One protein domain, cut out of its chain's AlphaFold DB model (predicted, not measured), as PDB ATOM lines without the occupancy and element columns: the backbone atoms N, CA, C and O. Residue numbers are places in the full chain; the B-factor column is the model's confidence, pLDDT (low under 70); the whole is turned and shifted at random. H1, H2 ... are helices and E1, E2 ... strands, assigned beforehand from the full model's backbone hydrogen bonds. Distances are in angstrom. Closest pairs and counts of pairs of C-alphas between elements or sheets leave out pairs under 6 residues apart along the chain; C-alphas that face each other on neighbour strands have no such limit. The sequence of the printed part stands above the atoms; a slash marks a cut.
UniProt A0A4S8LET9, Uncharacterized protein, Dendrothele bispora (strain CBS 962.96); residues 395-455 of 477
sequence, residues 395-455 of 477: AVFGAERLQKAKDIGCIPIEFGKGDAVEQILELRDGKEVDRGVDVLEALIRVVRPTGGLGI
ATOM      1  N   ALA A 395      48.191   2.476  -9.191       57.69
ATOM      2  CA  ALA A 395      48.098   2.485 -10.645       57.69
ATOM      3  C   ALA A 395      46.680   2.097 -11.078       57.69
ATOM      4  O   ALA A 395      46.142   1.072 -10.645       57.69
ATOM      5  N   VAL A 396      46.078   2.945 -11.909       60.25
ATOM      6  CA  VAL A 396      44.682   2.828 -12.334       60.25
ATOM      7  C   VAL A 396      44.652   2.182 -13.712       60.25
ATOM      8  O   VAL A 396      45.472   2.493 -14.574       60.25
ATOM      9  N   PHE A 397      43.769   1.202 -13.897       61.41
ATOM     10  CA  PHE A 397      43.862   0.291 -15.027       61.41
ATOM     11  C   PHE A 397      42.497  -0.274 -15.438       61.41
ATOM     12  O   PHE A 397      41.645  -0.570 -14.601       61.41
ATOM     13  N   GLY A 398      42.326  -0.505 -16.743       59.06
ATOM     14  CA  GLY A 398      41.257  -1.361 -17.263       59.06
ATOM     15  C   GLY A 398      41.355  -2.789 -16.709       59.06
ATOM     16  O   GLY A 398      42.429  -3.234 -16.287       59.06
ATOM     17  N   ALA A 399      40.230  -3.511 -16.701       62.53
ATOM     18  CA  ALA A 399      40.113  -4.843 -16.099       62.53
ATOM     19  C   ALA A 399      41.179  -5.838 -16.607       62.53
ATOM     20  O   ALA A 399      41.700  -6.654 -15.845       62.53
ATOM     21  N   GLU A 400      41.567  -5.714 -17.876       65.00
ATOM     22  CA  GLU A 400      42.570  -6.532 -18.559       65.00
ATOM     23  C   GLU A 400      44.022  -6.262 -18.111       65.00
ATOM     24  O   GLU A 400      44.919  -7.052 -18.404       65.00
ATOM     25  N   ARG A 401      44.269  -5.175 -17.367       67.50
ATOM     26  CA  ARG A 401      45.604  -4.752 -16.893       67.50
ATOM     27  C   ARG A 401      45.793  -4.893 -15.376       67.50
ATOM     28  O   ARG A 401      46.929  -4.832 -14.903       67.50
ATOM     29  N   LEU A 402      44.724  -5.160 -14.615       77.00
ATOM     30  CA  LEU A 402      44.752  -5.270 -13.145       77.00
ATOM     31  C   LEU A 402      45.729  -6.334 -12.623       77.00
ATOM     32  O   LEU A 402      46.306  -6.158 -11.553       77.00
ATOM     33  N   GLN A 403      45.915  -7.446 -13.345       73.06
ATOM     34  CA  GLN A 403      46.866  -8.479 -12.925       73.06
ATOM     35  C   GLN A 403      48.312  -7.997 -13.091       73.06
ATOM     36  O   GLN A 403      49.074  -8.033 -12.128       73.06
ATOM     37  N   LYS A 404      48.647  -7.420 -14.252       72.88
ATOM     38  CA  LYS A 404      49.984  -6.872 -14.524       72.88
ATOM     39  C   LYS A 404      50.367  -5.764 -13.534       72.88
ATOM     40  O   LYS A 404      51.527  -5.661 -13.155       72.88
ATOM     41  N   ALA A 405      49.390  -4.987 -13.061       73.75
ATOM     42  CA  ALA A 405      49.572  -4.001 -11.994       73.75
ATOM     43  C   ALA A 405      50.046  -4.623 -10.665       73.75
ATOM     44  O   ALA A 405      50.958  -4.095 -10.028       73.75
ATOM     45  N   LYS A 406      49.470  -5.767 -10.265       77.56
ATOM     46  CA  LYS A 406      49.912  -6.516  -9.074       77.56
ATOM     47  C   LYS A 406      51.310  -7.087  -9.275       77.56
ATOM     48  O   LYS A 406      52.126  -7.027  -8.359       77.56
ATOM     49  N   ASP A 407      51.591  -7.598 -10.473       74.25
ATOM     50  CA  ASP A 407      52.875  -8.214 -10.817       74.25
ATOM     51  C   ASP A 407      54.041  -7.198 -10.761       74.25
ATOM     52  O   ASP A 407      55.173  -7.579 -10.468       74.25
ATOM     53  N   ILE A 408      53.766  -5.897 -10.961       70.12
ATOM     54  CA  ILE A 408      54.729  -4.790 -10.765       70.12
ATOM     55  C   ILE A 408      54.727  -4.182  -9.348       70.12
ATOM     56  O   ILE A 408      55.408  -3.187  -9.106       70.12
ATOM     57  N   GLY A 409      53.979  -4.756  -8.401       76.50
ATOM     58  CA  GLY A 409      53.914  -4.285  -7.012       76.50
ATOM     59  C   GLY A 409      53.050  -3.037  -6.778       76.50
ATOM     60  O   GLY A 409      53.147  -2.425  -5.709       76.50
ATOM     61  N   CYS A 410      52.208  -2.658  -7.743       79.12
ATOM     62  CA  CYS A 410      51.212  -1.597  -7.590       79.12
ATOM     63  C   CYS A 410      49.901  -2.148  -7.014       79.12
ATOM     64  O   CYS A 410      49.544  -3.310  -7.219       79.12
ATOM     65  N   ILE A 411      49.143  -1.286  -6.334       80.50
ATOM     66  CA  ILE A 411      47.760  -1.590  -5.946       80.50
ATOM     67  C   ILE A 411      46.856  -1.283  -7.156       80.50
ATOM     68  O   ILE A 411      46.864  -0.136  -7.610       80.50
ATOM     69  N   PRO A 412      46.118  -2.268  -7.707       81.69
ATOM     70  CA  PRO A 412      45.219  -2.050  -8.837       81.69
ATOM     71  C   PRO A 412      43.897  -1.416  -8.396       81.69
ATOM     72  O   PRO A 412      43.277  -1.883  -7.440       81.69
ATOM     73  N   ILE A 413      43.433  -0.421  -9.149       83.19
ATOM     74  CA  ILE A 413      42.100   0.185  -9.010       83.19
ATOM     75  C   ILE A 413      41.221  -0.275 -10.173       83.19
ATOM     76  O   ILE A 413      41.665  -0.258 -11.319       83.19
ATOM     77  N   GLU A 414      39.990  -0.700  -9.880       81.50
ATOM     78  CA  GLU A 414      39.077  -1.314 -10.848       81.50
ATOM     79  C   GLU A 414      37.838  -0.436 -11.054       81.50
ATOM     80  O   GLU A 414      36.983  -0.329 -10.174       81.50
ATOM     81  N   PHE A 415      37.704   0.153 -12.246       78.69
ATOM     82  CA  PHE A 415      36.586   1.043 -12.597       78.69
ATOM     83  C   PHE A 415      35.193   0.403 -12.436       78.69
ATOM     84  O   PHE A 415      34.214   1.098 -12.190       78.69
ATOM     85  N   GLY A 416      35.086  -0.927 -12.537       80.50
ATOM     86  CA  GLY A 416      33.819  -1.648 -12.358       80.50
ATOM     87  C   GLY A 416      33.274  -1.655 -10.922       80.50
ATOM     88  O   GLY A 416      32.143  -2.089 -10.717       80.50
ATOM     89  N   LYS A 417      34.057  -1.203  -9.930       80.06
ATOM     90  CA  LYS A 417      33.681  -1.206  -8.503       80.06
ATOM     91  C   LYS A 417      33.230   0.149  -7.957       80.06
ATOM     92  O   LYS A 417      32.695   0.187  -6.854       80.06
ATOM     93  N   GLY A 418      33.423   1.231  -8.706       82.50
ATOM     94  CA  GLY A 418      33.123   2.595  -8.274       82.50
ATOM     95  C   GLY A 418      34.077   3.603  -8.907       82.50
ATOM     96  O   GLY A 418      34.916   3.240  -9.735       82.50
ATOM     97  N   ASP A 419      33.975   4.863  -8.496       83.94
ATOM     98  CA  ASP A 419      34.886   5.907  -8.961       83.94
ATOM     99  C   ASP A 419      36.338   5.630  -8.517       83.94
ATOM    100  O   ASP A 419      36.597   5.126  -7.421       83.94
ATOM    101  N   ALA A 420      37.305   5.917  -9.394       82.81
ATOM    102  CA  ALA A 420      38.710   5.625  -9.128       82.81
ATOM    103  C   ALA A 420      39.329   6.576  -8.086       82.81
ATOM    104  O   ALA A 420      40.168   6.139  -7.300       82.81
ATOM    105  N   VAL A 421      38.911   7.846  -8.038       84.81
ATOM    106  CA  VAL A 421      39.355   8.834  -7.035       84.81
ATOM    107  C   VAL A 421      38.870   8.397  -5.656       84.81
ATOM    108  O   VAL A 421      39.670   8.334  -4.721       84.81
ATOM    109  N   GLU A 422      37.592   8.028  -5.539       85.31
ATOM    110  CA  GLU A 422      37.001   7.545  -4.283       85.31
ATOM    111  C   GLU A 422      37.701   6.276  -3.775       85.31
ATOM    112  O   GLU A 422      38.142   6.251  -2.625       85.31
ATOM    113  N   GLN A 423      37.911   5.273  -4.640       85.88
ATOM    114  CA  GLN A 423      38.642   4.048  -4.286       85.88
ATOM    115  C   GLN A 423      40.069   4.333  -3.785       85.88
ATOM    116  O   GLN A 423      40.520   3.714  -2.818       85.88
ATOM    117  N   ILE A 424      40.801   5.261  -4.413       85.50
ATOM    118  CA  ILE A 424      42.174   5.588  -3.993       85.50
ATOM    119  C   ILE A 424      42.180   6.327  -2.654       85.50
ATOM    120  O   ILE A 424      43.017   6.025  -1.805       85.50
ATOM    121  N   LEU A 425      41.255   7.268  -2.449       85.62
ATOM    122  CA  LEU A 425      41.141   8.000  -1.190       85.62
ATOM    123  C   LEU A 425      40.722   7.075  -0.040       85.62
ATOM    124  O   LEU A 425      41.314   7.163   1.035       85.62
ATOM    125  N   GLU A 426      39.784   6.149  -0.256       87.38
ATOM    126  CA  GLU A 426      39.380   5.152   0.747       87.38
ATOM    127  C   GLU A 426      40.556   4.242   1.143       87.38
ATOM    128  O   GLU A 426      40.846   4.085   2.328       87.38
ATOM    129  N   LEU A 427      41.323   3.740   0.166       84.38
ATOM    130  CA  LEU A 427      42.540   2.941   0.396       84.38
ATOM    131  C   LEU A 427      43.678   3.698   1.108       84.38
ATOM    132  O   LEU A 427      44.703   3.096   1.443       84.38
ATOM    133  N   ARG A 428      43.553   5.018   1.290       82.50
ATOM    134  CA  ARG A 428      44.621   5.910   1.771       82.50
ATOM    135  C   ARG A 428      44.195   6.813   2.930       82.50
ATOM    136  O   ARG A 428      44.904   7.777   3.226       82.50
ATOM    137  N   ASP A 429      43.076   6.518   3.589       87.25
ATOM    138  CA  ASP A 429      42.501   7.330   4.676       87.25
ATOM    139  C   ASP A 429      42.293   8.809   4.275       87.25
ATOM    140  O   ASP A 429      42.619   9.733   5.026       87.25
ATOM    141  N   GLY A 430      41.825   9.046   3.046       85.44
ATOM    142  CA  GLY A 430      41.620  10.378   2.470       85.44
ATOM    143  C   GLY A 430      42.892  11.089   1.992       85.44
ATOM    144  O   GLY A 430      42.850  12.293   1.754       85.44
ATOM    145  N   LYS A 431      44.034  10.392   1.869       82.19
ATOM    146  CA  LYS A 431      45.315  10.998   1.459       82.19
ATOM    147  C   LYS A 431      45.632  10.780  -0.018       82.19
ATOM    148  O   LYS A 431      45.665   9.655  -0.508       82.19
ATOM    149  N   GLU A 432      46.025  11.867  -0.664       82.69
ATOM    150  CA  GLU A 432      46.599  11.902  -2.010       82.69
ATOM    151  C   GLU A 432      47.902  11.074  -2.148       82.69
ATOM    152  O   GLU A 432      48.667  10.860  -1.190       82.69
ATOM    153  N   VAL A 433      48.180  10.628  -3.375       79.94
ATOM    154  CA  VAL A 433      49.351   9.819  -3.754       79.94
ATOM    155  C   VAL A 433      50.528  10.684  -4.223       79.94
ATOM    156  O   VAL A 433      50.358  11.803  -4.704       79.94
ATOM    157  N   ASP A 434      51.751  10.151  -4.115       74.31
ATOM    158  CA  ASP A 434      52.960  10.794  -4.658       74.31
ATOM    159  C   ASP A 434      53.039  10.733  -6.184       74.31
ATOM    160  O   ASP A 434      53.655  11.599  -6.802       74.31
ATOM    161  N   ARG A 435      52.501   9.670  -6.790       69.44
ATOM    162  CA  ARG A 435      52.572   9.420  -8.231       69.44
ATOM    163  C   ARG A 435      51.333   8.683  -8.711       69.44
ATOM    164  O   ARG A 435      50.858   7.786  -8.015       69.44
ATOM    165  N   GLY A 436      50.861   9.044  -9.899       67.69
ATOM    166  CA  GLY A 436      49.706   8.432 -10.551       67.69
ATOM    167  C   GLY A 436      49.964   8.190 -12.037       67.69
ATOM    168  O   GLY A 436      50.738   8.918 -12.662       67.69
ATOM    169  N   VAL A 437      49.339   7.141 -12.576       63.19
ATOM    170  CA  VAL A 437      49.486   6.690 -13.967       63.19
ATOM    171  C   VAL A 437      48.110   6.335 -14.523       63.19
ATOM    172  O   VAL A 437      47.558   5.306 -14.141       63.19
ATOM    173  N   ASP A 438      47.563   7.225 -15.356       67.44
ATOM    174  CA  ASP A 438      46.239   7.170 -16.001       67.44
ATOM    175  C   ASP A 438      46.065   8.368 -16.978       67.44
ATOM    176  O   ASP A 438      46.985   9.173 -17.165       67.44
ATOM    177  N   VAL A 439      44.880   8.511 -17.577       55.69
ATOM    178  CA  VAL A 439      44.420   9.699 -18.316       55.69
ATOM    179  C   VAL A 439      44.263  10.904 -17.368       55.69
ATOM    180  O   VAL A 439      43.793  10.779 -16.239       55.69
ATOM    181  N   LEU A 440      44.663  12.091 -17.842       64.62
ATOM    182  CA  LEU A 440      44.977  13.278 -17.027       64.62
ATOM    183  C   LEU A 440      43.948  13.681 -15.952       64.62
ATOM    184  O   LEU A 440      44.346  14.081 -14.860       64.62
ATOM    185  N   GLU A 441      42.650  13.634 -16.257       71.62
ATOM    186  CA  GLU A 441      41.625  14.315 -15.452       71.62
ATOM    187  C   GLU A 441      41.410  13.688 -14.062       71.62
ATOM    188  O   GLU A 441      41.272  14.413 -13.074       71.62
ATOM    189  N   ALA A 442      41.463  12.355 -13.954       69.12
ATOM    190  CA  ALA A 442      41.320  11.661 -12.672       69.12
ATOM    191  C   ALA A 442      42.528  11.901 -11.748       69.12
ATOM    192  O   ALA A 442      42.376  12.071 -10.537       69.12
ATOM    193  N   LEU A 443      43.737  11.972 -12.318       73.50
ATOM    194  CA  LEU A 443      44.974  12.106 -11.547       73.50
ATOM    195  C   LEU A 443      45.106  13.464 -10.850       73.50
ATOM    196  O   LEU A 443      45.645  13.521  -9.746       73.50
ATOM    197  N   ILE A 444      44.588  14.541 -11.450       75.56
ATOM    198  CA  ILE A 444      44.654  15.909 -10.897       75.56
ATOM    199  C   ILE A 444      43.984  16.004  -9.513       75.56
ATOM    200  O   ILE A 444      44.362  16.852  -8.708       75.56
ATOM    201  N   ARG A 445      43.014  15.129  -9.211       76.88
ATOM    202  CA  ARG A 445      42.302  15.090  -7.920       76.88
ATOM    203  C   ARG A 445      42.948  14.193  -6.861       76.88
ATOM    204  O   ARG A 445      42.484  14.185  -5.726       76.88
ATOM    205  N   VAL A 446      43.946  13.394  -7.237       76.88
ATOM    206  CA  VAL A 446      44.489  12.308  -6.399       76.88
ATOM    207  C   VAL A 446      45.993  12.437  -6.189       76.88
ATOM    208  O   VAL A 446      46.509  11.967  -5.177       76.88
ATOM    209  N   VAL A 447      46.721  13.041  -7.128       78.00
ATOM    210  CA  VAL A 447      48.168  13.259  -7.035       78.00
ATOM    211  C   VAL A 447      48.435  14.582  -6.322       78.00
ATOM    212  O   VAL A 447      47.866  15.610  -6.684       78.00
ATOM    213  N   ARG A 448      49.337  14.569  -5.332       80.62
ATOM    214  CA  ARG A 448      49.728  15.786  -4.600       80.62
ATOM    215  C   ARG A 448      50.244  16.890  -5.537       80.62
ATOM    216  O   ARG A 448      50.875  16.563  -6.541       80.62
ATOM    217  N   PRO A 449      50.149  18.183  -5.165       72.75
ATOM    218  CA  PRO A 449      50.675  19.299  -5.968       72.75
ATOM    219  C   PRO A 449      52.173  19.230  -6.324       72.75
ATOM    220  O   PRO A 449      52.622  19.920  -7.234       72.75
ATOM    221  N   THR A 450      52.959  18.421  -5.607       72.31
ATOM    222  CA  THR A 450      54.387  18.147  -5.871       72.31
ATOM    223  C   THR A 450      54.655  16.716  -6.360       72.31
ATOM    224  O   THR A 450      55.806  16.283  -6.424       72.31
ATOM    225  N   GLY A 451      53.598  15.959  -6.657       71.88
ATOM    226  CA  GLY A 451      53.652  14.578  -7.119       71.88
ATOM    227  C   GLY A 451      53.954  14.444  -8.613       71.88
ATOM    228  O   GLY A 451      53.835  15.388  -9.391       71.88
ATOM    229  N   GLY A 452      54.371  13.245  -9.018       69.81
ATOM    230  CA  GLY A 452      54.726  12.927 -10.402       69.81
ATOM    231  C   GLY A 452      53.568  12.306 -11.181       69.81
ATOM    232  O   GLY A 452      53.083  11.233 -10.821       69.81
ATOM    233  N   LEU A 453      53.171  12.937 -12.283       73.31
ATOM    234  CA  LEU A 453      52.218  12.388 -13.249       73.31
ATOM    235  C   LEU A 453      52.975  11.585 -14.315       73.31
ATOM    236  O   LEU A 453      53.869  12.123 -14.968       73.31
ATOM    237  N   GLY A 454      52.630  10.310 -14.498       63.91
ATOM    238  CA  GLY A 454      53.175   9.474 -15.570       63.91
ATOM    239  C   GLY A 454      52.093   9.109 -16.578       63.91
ATOM    240  O   GLY A 454      51.180   8.367 -16.240       63.91
ATOM    241  N   ILE A 455      52.193   9.581 -17.821       68.12
ATOM    242  CA  ILE A 455      51.271   9.168 -18.889       68.12
ATOM    243  C   ILE A 455      51.803   7.858 -19.497       68.12
ATOM    244  O   ILE A 455      52.901   7.862 -20.061       68.12
TER     245      ILE A 455
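AT A GLANCE: This is residues 395 to 455 of the 477 residues of an uncharacterized protein of Dendrothele bispora (strain CBS 962.96) (UniProt A0A4S8LET9). Two small strand-helix-strand halves stand side by side, one holding the sheet E3 E4 with H3, the other the sheet E1 E2 with H1, and E1 and E3 come together where the halves meet. H2, in the chain between the halves, covers the face of E1 and E2 that H1 does not, so that this thin sheet has a helix on each side. The 61 printed residues hold four named strands and three named helices, in the order E1 H1 E2 H2 E3 H3 E4; each sheet has two parallel strands, and the class is mixed. The whole is compact, with a radius of gyration of the C-alphas of 10.9 A and spans of 30 by 21 by 20 A.

HOW THE PARTS SIT: E3, residues 433 to 437, and E4, residues 447 to 454, are parallel neighbours at 27 degrees. N 452 and O 434 are 2.9 A apart and N 454 and O 436 3.0 A, both within hydrogen-bond range. E4 bends by 126 degrees at residue 450: C-alphas 433 and 447 face each other at 4.9 A, and the next such pair is 434 and 451 at 4.6 A. With H3, residues 440 to 443, they form a strand-helix-strand unit, two parallel neighbour strands with a helix between them in the chain, and its crossover is right-handed. The closest C-alphas of E3 and H3 are those of Gly 436 and Leu 443, 6.1 A apart. E1, residues 395 to 397, has its closest C-alpha to E3 in Ala 395, 5.5 A from that of Val 437. E1 and E2, residues 411 to 414, are parallel neighbours at 31 degrees, with N 395 and O 411 3.3 A apart, within hydrogen-bond range. E1, H1, residues 402 to 407, and E2 form the other such unit, also right-handed. The closest C-alphas of H1 and E2 are those of Leu 402 and Pro 412, 5.4 A apart. H2, residues 420 to 426, comes closest to E2 with the C-alphas of Ala 420 and Ile 413, 6.4 A apart. H2 and H3 only just touch, with 3 pairs of C-alphas within 8 A, the closest being Val 421 and Ala 442 at 6.6 A. H1 and H2 are apart. In H1 and H2 every O i to N i+4 pair is within hydrogen-bond range; H3 is too short for such a pair.

IN THESE COORDINATES: E1 begins with C-alpha 395 at (48.098, 2.485, -10.645). E3 measures 10.7 A from first to last C-alpha, E4 10.6 A, E2 10.0 A, H2 9.9 A, H1 8.9 A, E1 6.5 A and H3 5.6 A. H2 begins with C-alpha 420 at (38.710, 5.625, -9.128), and E4 ends with C-alpha 454 at (53.175, 9.474, -15.570).

THE WHOLE: The C-alphas farthest apart, those of Glu 400 and Thr 450, are 30.2 A apart. The printed part has no cut; the link from H2 to E3 is short, and the other links between named elements are tight. The mean pLDDT of the printed part is 75.1, and 17 residues are under 70, among them residues 395 to 401 and 435 to 440.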